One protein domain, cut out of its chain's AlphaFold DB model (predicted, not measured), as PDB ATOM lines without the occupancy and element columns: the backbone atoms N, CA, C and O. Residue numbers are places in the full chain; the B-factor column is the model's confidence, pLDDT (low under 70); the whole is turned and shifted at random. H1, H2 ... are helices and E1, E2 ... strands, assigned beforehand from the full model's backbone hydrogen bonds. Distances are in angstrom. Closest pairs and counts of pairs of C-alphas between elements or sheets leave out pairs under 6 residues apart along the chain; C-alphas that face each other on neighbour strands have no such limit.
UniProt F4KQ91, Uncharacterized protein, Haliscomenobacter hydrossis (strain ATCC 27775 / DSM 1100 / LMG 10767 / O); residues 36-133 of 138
ATOM      1  N   ASP A  36      26.758 -17.550 -39.021       67.50
ATOM      2  CA  ASP A  36      25.890 -17.849 -37.879       67.50
ATOM      3  C   ASP A  36      25.184 -19.214 -37.990       67.50
ATOM      4  O   ASP A  36      24.908 -19.851 -36.965       67.50
ATOM      5  N   ASP A  37      24.880 -19.668 -39.212       69.75
ATOM      6  CA  ASP A  37      24.208 -20.949 -39.456       69.75
ATOM      7  C   ASP A  37      25.192 -22.122 -39.288       69.75
ATOM      8  O   ASP A  37      24.832 -23.139 -38.690       69.75
ATOM      9  N   ASP A  38      26.445 -21.944 -39.720       73.00
ATOM     10  CA  ASP A  38      27.524 -22.936 -39.593       73.00
ATOM     11  C   ASP A  38      27.900 -23.183 -38.122       73.00
ATOM     12  O   ASP A  38      27.820 -24.308 -37.624       73.00
ATOM     13  N   LEU A  39      28.140 -22.106 -37.360       74.81
ATOM     14  CA  LEU A  39      28.406 -22.195 -35.919       74.81
ATOM     15  C   LEU A  39      27.227 -22.836 -35.162       74.81
ATOM     16  O   LEU A  39      27.404 -23.606 -34.217       74.81
ATOM     17  N   SER A  40      25.992 -22.546 -35.580       79.12
ATOM     18  CA  SER A  40      24.793 -23.123 -34.963       79.12
ATOM     19  C   SER A  40      24.639 -24.624 -35.211       79.12
ATOM     20  O   SER A  40      24.021 -25.297 -34.371       79.12
ATOM     21  N   ALA A  41      25.144 -25.128 -36.341       82.94
ATOM     22  CA  ALA A  41      25.179 -26.547 -36.678       82.94
ATOM     23  C   ALA A  41      26.293 -27.265 -35.910       82.94
ATOM     24  O   ALA A  41      26.038 -28.295 -35.292       82.94
ATOM     25  N   GLU A  42      27.486 -26.678 -35.843       82.06
ATOM     26  CA  GLU A  42      28.613 -27.247 -35.100       82.06
ATOM     27  C   GLU A  42      28.294 -27.386 -33.602       82.06
ATOM     28  O   GLU A  42      28.474 -28.449 -33.011       82.06
ATOM     29  N   ILE A  43      27.711 -26.350 -32.989       83.81
ATOM     30  CA  ILE A  43      27.282 -26.416 -31.584       83.81
ATOM     31  C   ILE A  43      26.157 -27.443 -31.397       83.81
ATOM     32  O   ILE A  43      26.039 -28.035 -30.326       83.81
ATOM     33  N   GLN A  44      25.308 -27.660 -32.409       85.62
ATOM     34  CA  GLN A  44      24.270 -28.688 -32.333       85.62
ATOM     35  C   GLN A  44      24.884 -30.088 -32.250       85.62
ATOM     36  O   GLN A  44      24.474 -30.858 -31.389       85.62
ATOM     37  N   ILE A  45      25.914 -30.369 -33.049       84.75
ATOM     38  CA  ILE A  45      26.665 -31.630 -32.975       84.75
ATOM     39  C   ILE A  45      27.268 -31.805 -31.578       84.75
ATOM     40  O   ILE A  45      27.135 -32.862 -30.979       84.75
ATOM     41  N   VAL A  46      27.846 -30.753 -30.991       86.25
ATOM     42  CA  VAL A  46      28.385 -30.816 -29.619       86.25
ATOM     43  C   VAL A  46      27.308 -31.110 -28.569       86.25
ATOM     44  O   VAL A  46      27.578 -31.781 -27.573       86.25
ATOM     45  N   ILE A  47      26.092 -30.596 -28.756       84.69
ATOM     46  CA  ILE A  47      24.964 -30.872 -27.858       84.69
ATOM     47  C   ILE A  47      24.542 -32.342 -27.949       84.69
ATOM     48  O   ILE A  47      24.237 -32.941 -26.917       84.69
ATOM     49  N   ASP A  48      24.529 -32.902 -29.156       86.69
ATOM     50  CA  ASP A  48      24.001 -34.241 -29.415       86.69
ATOM     51  C   ASP A  48      25.060 -35.335 -29.144       86.69
ATOM     52  O   ASP A  48      24.795 -36.300 -28.417       86.69
ATOM     53  N   ASP A  49      26.287 -35.132 -29.628       89.38
ATOM     54  CA  ASP A  49      27.359 -36.137 -29.659       89.38
ATOM     55  C   ASP A  49      28.477 -35.874 -28.632       89.38
ATOM     56  O   ASP A  49      29.125 -36.812 -28.152       89.38
ATOM     57  N   GLY A  50      28.666 -34.615 -28.229       91.75
ATOM     58  CA  GLY A  50      29.762 -34.179 -27.359       91.75
ATOM     59  C   GLY A  50      31.041 -33.799 -28.115       91.75
ATOM     60  O   GLY A  50      31.047 -33.603 -29.329       91.75
ATOM     61  N   ILE A  51      32.135 -33.633 -27.371       93.19
ATOM     62  CA  ILE A  51      33.462 -33.275 -27.882       93.19
ATOM     63  C   ILE A  51      34.425 -34.408 -27.568       93.19
ATOM     64  O   ILE A  51      34.829 -34.597 -26.417       93.19
ATOM     65  N   GLU A  52      34.831 -35.122 -28.608       94.19
ATOM     66  CA  GLU A  52      35.852 -36.156 -28.507       94.19
ATOM     67  C   GLU A  52      37.262 -35.554 -28.455       94.19
ATOM     68  O   GLU A  52      37.602 -34.632 -29.207       94.19
ATOM     69  N   ILE A  53      38.091 -36.111 -27.572       93.50
ATOM     70  CA  ILE A  53      39.510 -35.793 -27.422       93.50
ATOM     71  C   ILE A  53      40.351 -37.065 -27.526       93.50
ATOM     72  O   ILE A  53      39.973 -38.133 -27.048       93.50
ATOM     73  N   SER A  54      41.524 -36.946 -28.147       90.81
ATOM     74  CA  SER A  54      42.420 -38.087 -28.385       90.81
ATOM     75  C   SER A  54      43.159 -38.568 -27.135       90.81
ATOM     76  O   SER A  54      43.504 -39.744 -27.042       90.81
ATOM     77  N   ILE A  55      43.422 -37.670 -26.185       90.00
ATOM     78  CA  ILE A  55      44.142 -37.966 -24.946       90.00
ATOM     79  C   ILE A  55      43.131 -37.899 -23.802       90.00
ATOM     80  O   ILE A  55      42.535 -36.837 -23.614       90.00
ATOM     81  N   PRO A  56      42.919 -38.989 -23.040       90.38
ATOM     82  CA  PRO A  56      41.948 -38.986 -21.958       90.38
ATOM     83  C   PRO A  56      42.277 -37.931 -20.898       90.38
ATOM     84  O   PRO A  56      43.368 -37.927 -20.326       90.38
ATOM     85  N   LEU A  57      41.300 -37.089 -20.577       91.69
ATOM     86  CA  LEU A  57      41.373 -36.131 -19.485       91.69
ATOM     87  C   LEU A  57      40.640 -36.712 -18.276       91.69
ATOM     88  O   LEU A  57      39.417 -36.802 -18.278       91.69
ATOM     89  N   ASN A  58      41.381 -37.124 -17.245       89.62
ATOM     90  CA  ASN A  58      40.824 -37.775 -16.047       89.62
ATOM     91  C   ASN A  58      39.946 -39.001 -16.361       89.62
ATOM     92  O   ASN A  58      38.948 -39.255 -15.698       89.62
ATOM     93  N   GLY A  59      40.325 -39.763 -17.390       91.38
ATOM     94  CA  GLY A  59      39.571 -40.933 -17.851       91.38
ATOM     95  C   GLY A  59      38.451 -40.620 -18.848       91.38
ATOM     96  O   GLY A  59      37.914 -41.548 -19.444       91.38
ATOM     97  N   CYS A  60      38.145 -39.345 -19.098       93.94
ATOM     98  CA  CYS A  60      37.168 -38.926 -20.100       93.94
ATOM     99  C   CYS A  60      37.810 -38.746 -21.479       93.94
ATOM    100  O   CYS A  60      38.807 -38.037 -21.620       93.94
ATOM    101  N   THR A  61      37.202 -39.330 -22.509       95.31
ATOM    102  CA  THR A  61      37.571 -39.127 -23.924       95.31
ATOM    103  C   THR A  61      36.501 -38.395 -24.726       95.31
ATOM    104  O   THR A  61      36.782 -37.939 -25.828       95.31
ATOM    105  N   ASN A  62      35.289 -38.255 -24.187       95.81
ATOM    106  CA  ASN A  62      34.205 -37.494 -24.794       95.81
ATOM    107  C   ASN A  62      33.530 -36.633 -23.722       95.81
ATOM    108  O   ASN A  62      33.130 -37.155 -22.680       95.81
ATOM    109  N   PHE A  63      33.422 -35.330 -23.980       95.56
ATOM    110  CA  PHE A  63      32.802 -34.359 -23.087       95.56
ATOM    111  C   PHE A  63      31.470 -33.845 -23.628       95.56
ATOM    112  O   PHE A  63      31.412 -33.265 -24.709       95.56
ATOM    113  N   LYS A  64      30.401 -33.976 -22.839       94.69
ATOM    114  CA  LYS A  64      29.064 -33.482 -23.203       94.69
ATOM    115  C   LYS A  64      28.748 -32.154 -22.541       94.69
ATOM    116  O   LYS A  64      29.255 -31.844 -21.467       94.69
ATOM    117  N   LEU A  65      27.870 -31.359 -23.144       93.44
ATOM    118  CA  LEU A  65      27.358 -30.168 -22.469       93.44
ATOM    119  C   LEU A  65      26.366 -30.569 -21.385       93.44
ATOM    120  O   LEU A  65      25.459 -31.363 -21.624       93.44
ATOM    121  N   LYS A  66      26.505 -29.975 -20.199       91.94
ATOM    122  CA  LYS A  66      25.595 -30.255 -19.094       91.94
ATOM    123  C   LYS A  66      24.157 -29.850 -19.445       91.94
ATOM    124  O   LYS A  66      23.904 -28.750 -19.951       91.94
ATOM    125  N   ASP A  67      23.212 -30.723 -19.118       85.44
ATOM    126  CA  ASP A  67      21.796 -30.658 -19.499       85.44
ATOM    127  C   ASP A  67      20.961 -29.589 -18.766       85.44
ATOM    128  O   ASP A  67      19.855 -29.259 -19.195       85.44
ATOM    129  N   PHE A  68      21.485 -28.961 -17.707       81.88
ATOM    130  CA  PHE A  68      20.742 -27.918 -16.980       81.88
ATOM    131  C   PHE A  68      20.491 -26.640 -17.807       81.88
ATOM    132  O   PHE A  68      19.695 -25.781 -17.409       81.88
ATOM    133  N   LYS A  69      21.166 -26.468 -18.953       80.56
ATOM    134  CA  LYS A  69      20.882 -25.394 -19.917       80.56
ATOM    135  C   LYS A  69      20.265 -25.992 -21.175       80.56
ATOM    136  O   LYS A  69      20.789 -26.936 -21.749       80.56
ATOM    137  N   SER A  70      19.207 -25.356 -21.673       86.19
ATOM    138  CA  SER A  70      18.665 -25.709 -22.984       86.19
ATOM    139  C   SER A  70      19.700 -25.491 -24.094       86.19
ATOM    140  O   SER A  70      20.513 -24.566 -24.014       86.19
ATOM    141  N   ALA A  71      19.601 -26.271 -25.174       86.69
ATOM    142  CA  ALA A  71      20.412 -26.128 -26.389       86.69
ATOM    143  C   ALA A  71      20.547 -24.664 -26.846       86.69
ATOM    144  O   ALA A  71      21.636 -24.174 -27.136       86.69
ATOM    145  N   ARG A  72      19.441 -23.906 -26.813       86.88
ATOM    146  CA  ARG A  72      19.420 -22.475 -27.153       86.88
ATOM    147  C   ARG A  72      20.332 -21.628 -26.259       86.88
ATOM    148  O   ARG A  72      20.960 -20.690 -26.748       86.88
ATOM    149  N   ARG A  73      20.380 -21.904 -24.952       89.31
ATOM    150  CA  ARG A  73      21.248 -21.178 -24.010       89.31
ATOM    151  C   ARG A  73      22.714 -21.512 -24.246       89.31
ATOM    152  O   ARG A  73      23.530 -20.598 -24.188       89.31
ATOM    153  N   TRP A  74      23.029 -22.770 -24.550       90.56
ATOM    154  CA  TRP A  74      24.380 -23.169 -24.936       90.56
ATOM    155  C   TRP A  74      24.831 -22.469 -26.215       90.56
ATOM    156  O   TRP A  74      25.827 -21.754 -26.175       90.56
ATOM    157  N   LYS A  75      24.029 -22.524 -27.287       88.94
ATOM    158  CA  LYS A  75      24.303 -21.798 -28.542       88.94
ATOM    159  C   LYS A  75      24.562 -20.311 -28.315       88.94
ATOM    160  O   LYS A  75      25.524 -19.757 -28.833       88.94
ATOM    161  N   LYS A  76      23.731 -19.673 -27.482       87.50
ATOM    162  CA  LYS A  76      23.916 -18.267 -27.112       87.50
ATOM    163  C   LYS A  76      25.237 -18.035 -26.373       87.50
ATOM    164  O   LYS A  76      25.918 -17.071 -26.681       87.50
ATOM    165  N   GLN A  77      25.601 -18.881 -25.408       89.00
ATOM    166  CA  GLN A  77      26.857 -18.715 -24.668       89.00
ATOM    167  C   GLN A  77      28.077 -18.869 -25.565       89.00
ATOM    168  O   GLN A  77      28.973 -18.048 -25.461       89.00
ATOM    169  N   PHE A  78      28.093 -19.874 -26.434       90.06
ATOM    170  CA  PHE A  78      29.194 -20.096 -27.365       90.06
ATOM    171  C   PHE A  78      29.382 -18.891 -28.289       90.06
ATOM    172  O   PHE A  78      30.436 -18.262 -28.277       90.06
ATOM    173  N   ARG A  79      28.312 -18.481 -28.981       87.75
ATOM    174  CA  ARG A  79      28.348 -17.327 -29.885       87.75
ATOM    175  C   ARG A  79      28.705 -16.027 -29.162       87.75
ATOM    176  O   ARG A  79      29.647 -15.349 -29.549       87.75
ATOM    177  N   ASP A  80      27.972 -15.677 -28.105       88.12
ATOM    178  CA  ASP A  80      28.125 -14.373 -27.448       88.12
ATOM    179  C   ASP A  80      29.453 -14.263 -26.668       88.12
ATOM    180  O   ASP A  80      29.876 -13.157 -26.340       88.12
ATOM    181  N   ARG A  81      30.105 -15.390 -26.341       89.62
ATOM    182  CA  ARG A  81      31.393 -15.426 -25.622       89.62
ATOM    183  C   ARG A  81      32.581 -15.765 -26.527       89.62
ATOM    184  O   ARG A  81      33.691 -15.852 -26.015       89.62
ATOM    185  N   GLY A  82      32.364 -15.967 -27.829       88.25
ATOM    186  CA  GLY A  82      33.430 -16.302 -28.778       88.25
ATOM    187  C   GLY A  82      34.080 -17.662 -28.510       88.25
ATOM    188  O   GLY A  82      35.303 -17.784 -28.564       88.25
ATOM    189  N   PHE A  83      33.273 -18.666 -28.162       91.56
ATOM    190  CA  PHE A  83      33.706 -20.056 -28.057       91.56
ATOM    191  C   PHE A  83      33.149 -20.850 -29.233       91.56
ATOM    192  O   PHE A  83      31.935 -20.899 -29.430       91.56
ATOM    193  N   ASP A  84      34.044 -21.509 -29.954       90.06
ATOM    194  CA  ASP A  84      33.724 -22.558 -30.914       90.06
ATOM    195  C   ASP A  84      34.187 -23.925 -30.380       90.06
ATOM    196  O   ASP A  84      34.834 -24.037 -29.329       90.06
ATOM    197  N   THR A  85      33.818 -24.991 -31.085       90.00
ATOM    198  CA  THR A  85      34.122 -26.363 -30.668       90.00
ATOM    199  C   THR A  85      35.615 -26.670 -30.730       90.00
ATOM    200  O   THR A  85      36.123 -27.403 -29.881       90.00
ATOM    201  N   ASN A  86      36.340 -26.107 -31.701       91.38
ATOM    202  CA  ASN A  86      37.776 -26.327 -31.856       91.38
ATOM    203  C   ASN A  86      38.553 -25.729 -30.686       91.38
ATOM    204  O   ASN A  86      39.424 -26.393 -30.131       91.38
ATOM    205  N   LYS A  87      38.173 -24.525 -30.258       93.62
ATOM    206  CA  LYS A  87      38.710 -23.861 -29.076       93.62
ATOM    207  C   LYS A  87      38.481 -24.693 -27.820       93.62
ATOM    208  O   LYS A  87      39.412 -24.911 -27.056       93.62
ATOM    209  N   ILE A  88      37.271 -25.214 -27.611       94.75
ATOM    210  CA  ILE A  88      37.002 -26.067 -26.442       94.75
ATOM    211  C   ILE A  88      37.793 -27.374 -26.510       94.75
ATOM    212  O   ILE A  88      38.320 -27.813 -25.489       94.75
ATOM    213  N   ARG A  89      37.907 -27.989 -27.693       95.12
ATOM    214  CA  ARG A  89      38.719 -29.198 -27.883       95.12
ATOM    215  C   ARG A  89      40.184 -28.943 -27.532       95.12
ATOM    216  O   ARG A  89      40.759 -29.723 -26.779       95.12
ATOM    217  N   ASP A  90      40.750 -27.843 -28.020       95.75
ATOM    218  CA  ASP A  90      42.117 -27.435 -27.694       95.75
ATOM    219  C   ASP A  90      42.290 -27.206 -26.189       95.75
ATOM    220  O   ASP A  90      43.216 -27.743 -25.586       95.75
ATOM    221  N   MET A  91      41.341 -26.519 -25.546       97.06
ATOM    222  CA  MET A  91      41.349 -26.339 -24.092       97.06
ATOM    223  C   MET A  91      41.351 -27.684 -23.356       97.06
ATOM    224  O   MET A  91      42.173 -27.880 -22.470       97.06
ATOM    225  N   LEU A  92      40.488 -28.632 -23.727       96.44
ATOM    226  CA  LEU A  92      40.432 -29.957 -23.092       96.44
ATOM    227  C   LEU A  92      41.743 -30.752 -23.239       96.44
ATOM    228  O   LEU A  92      42.074 -31.534 -22.349       96.44
ATOM    229  N   GLN A  93      42.476 -30.568 -24.339       95.12
ATOM    230  CA  GLN A  93      43.713 -31.303 -24.627       95.12
ATOM    231  C   GLN A  93      44.965 -30.629 -24.055       95.12
ATOM    232  O   GLN A  93      45.841 -31.309 -23.524       95.12
ATOM    233  N   ASN A  94      45.049 -29.306 -24.170       96.00
ATOM    234  CA  ASN A  94      46.281 -28.540 -23.976       96.00
ATOM    235  C   ASN A  94      46.149 -27.446 -22.907       96.00
ATOM    236  O   ASN A  94      47.142 -26.823 -22.528       96.00
ATOM    237  N   GLY A  95      44.935 -27.188 -22.421       96.44
ATOM    238  CA  GLY A  95      44.656 -26.100 -21.499       96.44
ATOM    239  C   GLY A  95      45.266 -26.309 -20.117       96.44
ATOM    240  O   GLY A  95      45.384 -27.425 -19.600       96.44
ATOM    241  N   ARG A  96      45.620 -25.196 -19.472       96.62
ATOM    242  CA  ARG A  96      46.105 -25.202 -18.088       96.62
ATOM    243  C   ARG A  96      44.953 -25.543 -17.151       96.62
ATOM    244  O   ARG A  96      43.896 -24.928 -17.244       96.62
ATOM    245  N   GLN A  97      45.167 -26.470 -16.224       96.62
ATOM    246  CA  GLN A  97      44.111 -26.990 -15.355       96.62
ATOM    247  C   GLN A  97      44.255 -26.479 -13.920       96.62
ATOM    248  O   GLN A  97      45.352 -26.468 -13.364       96.62
ATOM    249  N   GLU A  98      43.136 -26.108 -13.306       96.38
ATOM    250  CA  GLU A  98      43.027 -25.787 -11.884       96.38
ATOM    251  C   GLU A  98      41.841 -26.543 -11.281       96.38
ATOM    252  O   GLU A  98      40.702 -26.410 -11.737       96.38
ATOM    253  N   SER A  99      42.094 -27.337 -10.244       95.69
ATOM    254  CA  SER A  99      41.041 -28.034  -9.513       95.69
ATOM    255  C   SER A  99      40.403 -27.127  -8.467       95.69
ATOM    256  O   SER A  99      41.066 -26.310  -7.828       95.69
ATOM    257  N   PHE A 100      39.094 -27.271  -8.276       95.69
ATOM    258  CA  PHE A 100      38.372 -26.581  -7.214       95.69
ATOM    259  C   PHE A 100      37.162 -27.395  -6.752       95.69
ATOM    260  O   PHE A 100      36.710 -28.313  -7.434       95.69
ATOM    261  N   VAL A 101      36.640 -27.047  -5.577       95.56
ATOM    262  CA  VAL A 101      35.392 -27.603  -5.050       95.56
ATOM    263  C   VAL A 101      34.327 -26.519  -5.137       95.56
ATOM    264  O   VAL A 101      34.557 -25.395  -4.684       95.56
ATOM    265  N   ASP A 102      33.195 -26.817  -5.772       93.12
ATOM    266  CA  ASP A 102      32.077 -25.875  -5.820       93.12
ATOM    267  C   ASP A 102      31.356 -25.783  -4.459       93.12
ATOM    268  O   ASP A 102      31.618 -26.532  -3.518       93.12
ATOM    269  N   TRP A 103      30.406 -24.858  -4.341       90.75
ATOM    270  CA  TRP A 103      29.634 -24.667  -3.106       90.75
ATOM    271  C   TRP A 103      28.729 -25.858  -2.742       90.75
ATOM    272  O   TRP A 103      28.213 -25.909  -1.626       90.75
ATOM    273  N   LYS A 104      28.514 -26.799  -3.669       93.25
ATOM    274  CA  LYS A 104      27.759 -28.038  -3.457       93.25
ATOM    275  C   LYS A 104      28.663 -29.226  -3.112       93.25
ATOM    276  O   LYS A 104      28.141 -30.307  -2.857       93.25
ATOM    277  N   GLY A 105      29.985 -29.040  -3.084       93.56
ATOM    278  CA  GLY A 105      30.950 -30.101  -2.807       93.56
ATOM    279  C   GLY A 105      31.392 -30.900  -4.038       93.56
ATOM    280  O   GLY A 105      32.050 -31.925  -3.875       93.56
ATOM    281  N   HIS A 106      31.061 -30.473  -5.259       93.88
ATOM    282  CA  HIS A 106      31.540 -31.135  -6.473       93.88
ATOM    283  C   HIS A 106      33.000 -30.774  -6.742       93.88
ATOM    284  O   HIS A 106      33.365 -29.596  -6.755       93.88
ATOM    285  N   HIS A 107      33.820 -31.787  -7.012       95.12
ATOM    286  CA  HIS A 107      35.196 -31.609  -7.463       95.12
ATOM    287  C   HIS A 107      35.203 -31.335  -8.967       95.12
ATOM    288  O   HIS A 107      34.955 -32.232  -9.767       95.12
ATOM    289  N   LEU A 108      35.485 -30.092  -9.341       96.88
ATOM    290  CA  LEU A 108      35.457 -29.624 -10.722       96.88
ATOM    291  C   LEU A 108      36.848 -29.182 -11.173       96.88
ATOM    292  O   LEU A 108      37.733 -28.884 -10.364       96.88
ATOM    293  N   LEU A 109      37.021 -29.094 -12.487       97.00
ATOM    294  CA  LEU A 109      38.216 -28.539 -13.108       97.00
ATOM    295  C   LEU A 109      37.863 -27.273 -13.868       97.00
ATOM    296  O   LEU A 109      36.914 -27.240 -14.652       97.00
ATOM    297  N   ARG A 110      38.662 -26.234 -13.653       97.00
ATOM    298  CA  ARG A 110      38.755 -25.087 -14.544       97.00
ATOM    299  C   ARG A 110      39.903 -25.317 -15.505       97.00
ATOM    300  O   ARG A 110      41.013 -25.616 -15.077       97.00
ATOM    301  N   ILE A 111      39.632 -25.175 -16.791       97.62
ATOM    302  CA  ILE A 111      40.625 -25.362 -17.843       97.62
ATOM    303  C   ILE A 111      40.719 -24.065 -18.620       97.62
ATOM    304  O   ILE A 111      39.697 -23.573 -19.093       97.62
ATOM    305  N   PHE A 112      41.921 -23.505 -18.706       97.25
ATOM    306  CA  PHE A 112      42.181 -22.186 -19.268       97.25
ATOM    307  C   PHE A 112      42.863 -22.279 -20.630       97.25
ATOM    308  O   PHE A 112      43.752 -23.114 -20.818       97.25
ATOM    309  N   ASP A 113      42.486 -21.382 -21.540       96.62
ATOM    310  CA  ASP A 113      43.251 -21.100 -22.756       96.62
ATOM    311  C   ASP A 113      44.370 -20.072 -22.483       96.62
ATOM    312  O   ASP A 113      44.554 -19.602 -21.355       96.62
ATOM    313  N   SER A 114      45.131 -19.722 -23.523       95.19
ATOM    314  CA  SER A 114      46.208 -18.723 -23.449       95.19
ATOM    315  C   SER A 114      45.725 -17.314 -23.114       95.19
ATOM    316  O   SER A 114      46.485 -16.520 -22.562       95.19
ATOM    317  N   ASP A 115      44.470 -17.005 -23.433       94.38
ATOM    318  CA  ASP A 115      43.872 -15.686 -23.238       94.38
ATOM    319  C   ASP A 115      43.235 -15.556 -21.841       94.38
ATOM    320  O   ASP A 115      42.740 -14.491 -21.464       94.38
ATOM    321  N   GLY A 116      43.239 -16.638 -21.055       94.31
ATOM    322  CA  GLY A 116      42.633 -16.716 -19.729       94.31
ATOM    323  C   GLY A 116      41.125 -16.976 -19.747       94.31
ATOM    324  O   GLY A 116      40.487 -16.922 -18.693       94.31
ATOM    325  N   ASN A 117      40.532 -17.250 -20.913       95.94
ATOM    326  CA  ASN A 117      39.174 -17.776 -20.965       95.94
ATOM    327  C   ASN A 117      39.180 -19.184 -20.376       95.94
ATOM    328  O   ASN A 117      40.183 -19.893 -20.449       95.94
ATOM    329  N   TYR A 118      38.060 -19.605 -19.796       96.38
ATOM    330  CA  TYR A 118      37.996 -20.889 -19.121       96.38
ATOM    331  C   TYR A 118      36.723 -21.667 -19.414       96.38
ATOM    332  O   TYR A 118      35.643 -21.110 -19.629       96.38
ATOM    333  N   ILE A 119      36.855 -22.986 -19.356       96.75
ATOM    334  CA  ILE A 119      35.734 -23.912 -19.251       96.75
ATOM    335  C   ILE A 119      35.732 -24.559 -17.868       96.75
ATOM    336  O   ILE A 119      36.782 -24.730 -17.251       96.75
ATOM    337  N   VAL A 120      34.543 -24.891 -17.372       96.44
ATOM    338  CA  VAL A 120      34.370 -25.686 -16.150       96.44
ATOM    339  C   VAL A 120      33.883 -27.059 -16.555       96.44
ATOM    340  O   VAL A 120      32.851 -27.154 -17.228       96.44
ATOM    341  N   VAL A 121      34.592 -28.094 -16.123       96.94
ATOM    342  CA  VAL A 121      34.235 -29.484 -16.395       96.94
ATOM    343  C   VAL A 121      34.122 -30.293 -15.113       96.94
ATOM    344  O   VAL A 121      34.843 -30.053 -14.143       96.94
ATOM    345  N   ASP A 122      33.216 -31.259 -15.135       96.12
ATOM    346  CA  ASP A 122      33.142 -32.331 -14.154       96.12
ATOM    347  C   ASP A 122      33.891 -33.551 -14.723       96.12
ATOM    348  O   ASP A 122      33.438 -34.140 -15.711       96.12
ATOM    349  N   PRO A 123      35.058 -33.911 -14.157       93.06
ATOM    350  CA  PRO A 123      35.859 -35.025 -14.649       93.06
ATOM    351  C   PRO A 123      35.257 -36.398 -14.320       93.06
ATOM    352  O   PRO A 123      35.722 -37.390 -14.867       93.06
ATOM    353  N   LEU A 124      34.258 -36.487 -13.435       93.12
ATOM    354  CA  LEU A 124      33.599 -37.752 -13.099       93.12
ATOM    355  C   LEU A 124      32.471 -38.069 -14.077       93.12
ATOM    356  O   LEU A 124      32.272 -39.228 -14.436       93.12
ATOM    357  N   THR A 125      31.726 -37.048 -14.496       94.94
ATOM    358  CA  THR A 125      30.599 -37.210 -15.426       94.94
ATOM    359  C   THR A 125      30.960 -36.898 -16.876       94.94
ATOM    360  O   THR A 125      30.143 -37.132 -17.764       94.94
ATOM    361  N   CYS A 126      32.175 -36.400 -17.127       95.44
ATOM    362  CA  CYS A 126      32.640 -35.950 -18.437       95.44
ATOM    363  C   CYS A 126      31.731 -34.859 -19.030       95.44
ATOM    364  O   CYS A 126      31.375 -34.878 -20.208       95.44
ATOM    365  N   GLU A 127      31.325 -33.893 -18.203       95.44
ATOM    366  CA  GLU A 127      30.397 -32.837 -18.610       95.44
ATOM    367  C   GLU A 127      31.033 -31.450 -18.531       95.44
ATOM    368  O   GLU A 127      31.725 -31.114 -17.573       95.44
ATOM    369  N   ILE A 128      30.723 -30.595 -19.503       95.75
ATOM    370  CA  ILE A 128      31.062 -29.173 -19.520       95.75
ATOM    371  C   ILE A 128      29.904 -28.394 -18.902       95.75
ATOM    372  O   ILE A 128      28.786 -28.363 -19.418       95.75
ATOM    373  N   TRP A 129      30.180 -27.715 -17.796       94.94
ATOM    374  CA  TRP A 129      29.197 -26.954 -17.023       94.94
ATOM    375  C   TRP A 129      29.171 -25.480 -17.428       94.94
ATOM    376  O   TRP A 129      28.125 -24.815 -17.395       94.94
ATOM    377  N   GLN A 130      30.311 -24.946 -17.860       93.75
ATOM    378  CA  GLN A 130      30.450 -23.535 -18.193       93.75
ATOM    379  C   GLN A 130      31.531 -23.308 -19.243       93.75
ATOM    380  O   GLN A 130      32.552 -23.980 -19.238       93.75
ATOM    381  N   VAL A 131      31.296 -22.311 -20.092       93.94
ATOM    382  CA  VAL A 131      32.296 -21.666 -20.951       93.94
ATOM    383  C   VAL A 131      32.295 -20.193 -20.582       93.94
ATOM    384  O   VAL A 131      31.212 -19.622 -20.467       93.94
ATOM    385  N   ALA A 132      33.428 -19.565 -20.309       94.75
ATOM    386  CA  ALA A 132      33.462 -18.208 -19.775       94.75
ATOM    387  C   ALA A 132      34.685 -17.429 -20.270       94.75
ATOM    388  O   ALA A 132      35.799 -17.944 -20.197       94.75
ATOM    389  N   PRO A 133      34.498 -16.191 -20.760       94.00
ATOM    390  CA  PRO A 133      35.625 -15.354 -21.133       94.00
ATOM    391  C   PRO A 133      36.421 -14.931 -19.894       94.00
ATOM    392  O   PRO A 133      35.893 -14.932 -18.779       94.00
TER     393      PRO A 133
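This is residues 36 to 133 of the 138 residues of an uncharacterized protein of Haliscomenobacter hydrossis (strain ATCC 27775 / DSM 1100 / LMG 10767 / O) (UniProt F4KQ91). Picture a six-stranded sheet curled like part of a barrel round one helix, H3, which fills its hollow. The helices H1 and H2 pack on each other beyond one end of H3 and only graze the sheet, while the E3 and E4 hairpin reaches away on the far side. The printed part has 98 residues with three named helices and six named strands, in the order H1 E1 E2 H2 H3 E3 E4 E5 E6. The sheet is mixed, in the order E1 E2 E6 E5 E4 E3, and the class is mixed, helices and strands. The whole is compact, with a radius of gyration of the C-alphas of 12.6 A and spans of 36 by 27 by 24 A.

Start with the meander, E3, residues 96 to 101, E4, 107 to 112, E5, 118 to 122, and E6, 127 to 132, each strand the antiparallel neighbour of the one before. Look for N 98 and O 110 at 2.8 A between E3 and E4, N 111 and O 119 at 2.9 A between E4 and E5, and N 120 and O 130 at 2.9 A between E5 and E6. E2, residues 60 to 65, is parallel to E6, with N 128 and O 64 at 2.8 A. E2 also forms an antiparallel hairpin with E1, residues 51 to 57, where N 53 and O 61 are 2.8 A apart. The pairing of E2 is staggered: residues 60 to 63 pair with E1, and 64 to 65 with E6. The strongly twisted sheet curls round H3, residues 85 to 94; the two are two layers, a helix on one face of a sheet. The closest C-alphas of H3 and E1 are those of Arg 89 and Ile 51, 6.7 A apart; those of H3 and E4 are Met 91 and Ile 111, 6.4 A apart. H1, residues 36 to 48, touches H2, residues 71 to 81, at a steep tilt of 53 degrees, opposite ways, with the C-alphas of Ile 43 and Lys 75 closest at 6.3 A. With its residues 42 to 46 alone, H1 only just touches H3, with 3 pairs of C-alphas within 8 A, the closest being Ile 43 and Thr 85 at 6.9 A. H2 and H3 are apart. In H1, H2 and H3 every O i to N i+4 pair is within hydrogen-bond range.

Find C-alpha 96 at (46.105, -25.202, -18.088); from there E3 runs 17.0 A to C-alpha 101. E4 is 16.6 A long, E6 15.0 A, and E5 and E2 13.4 A each; E1 measures 11.9 A. H1 begins at C-alpha 36, (25.890, -17.849, -37.879), and runs 18.5 A; H2 is 15.4 A and H3 14.0 A long. E6 ends at C-alpha 132, (33.462, -18.208, -19.775).

The two C-alphas farthest apart are those of Asp 37 and Gly 105, at 38.4 A. The printed part has no cut, and the eight links between its elements are tight. The mean pLDDT of the printed part is 91.3; look to residues 36 to 37 for the two under 70.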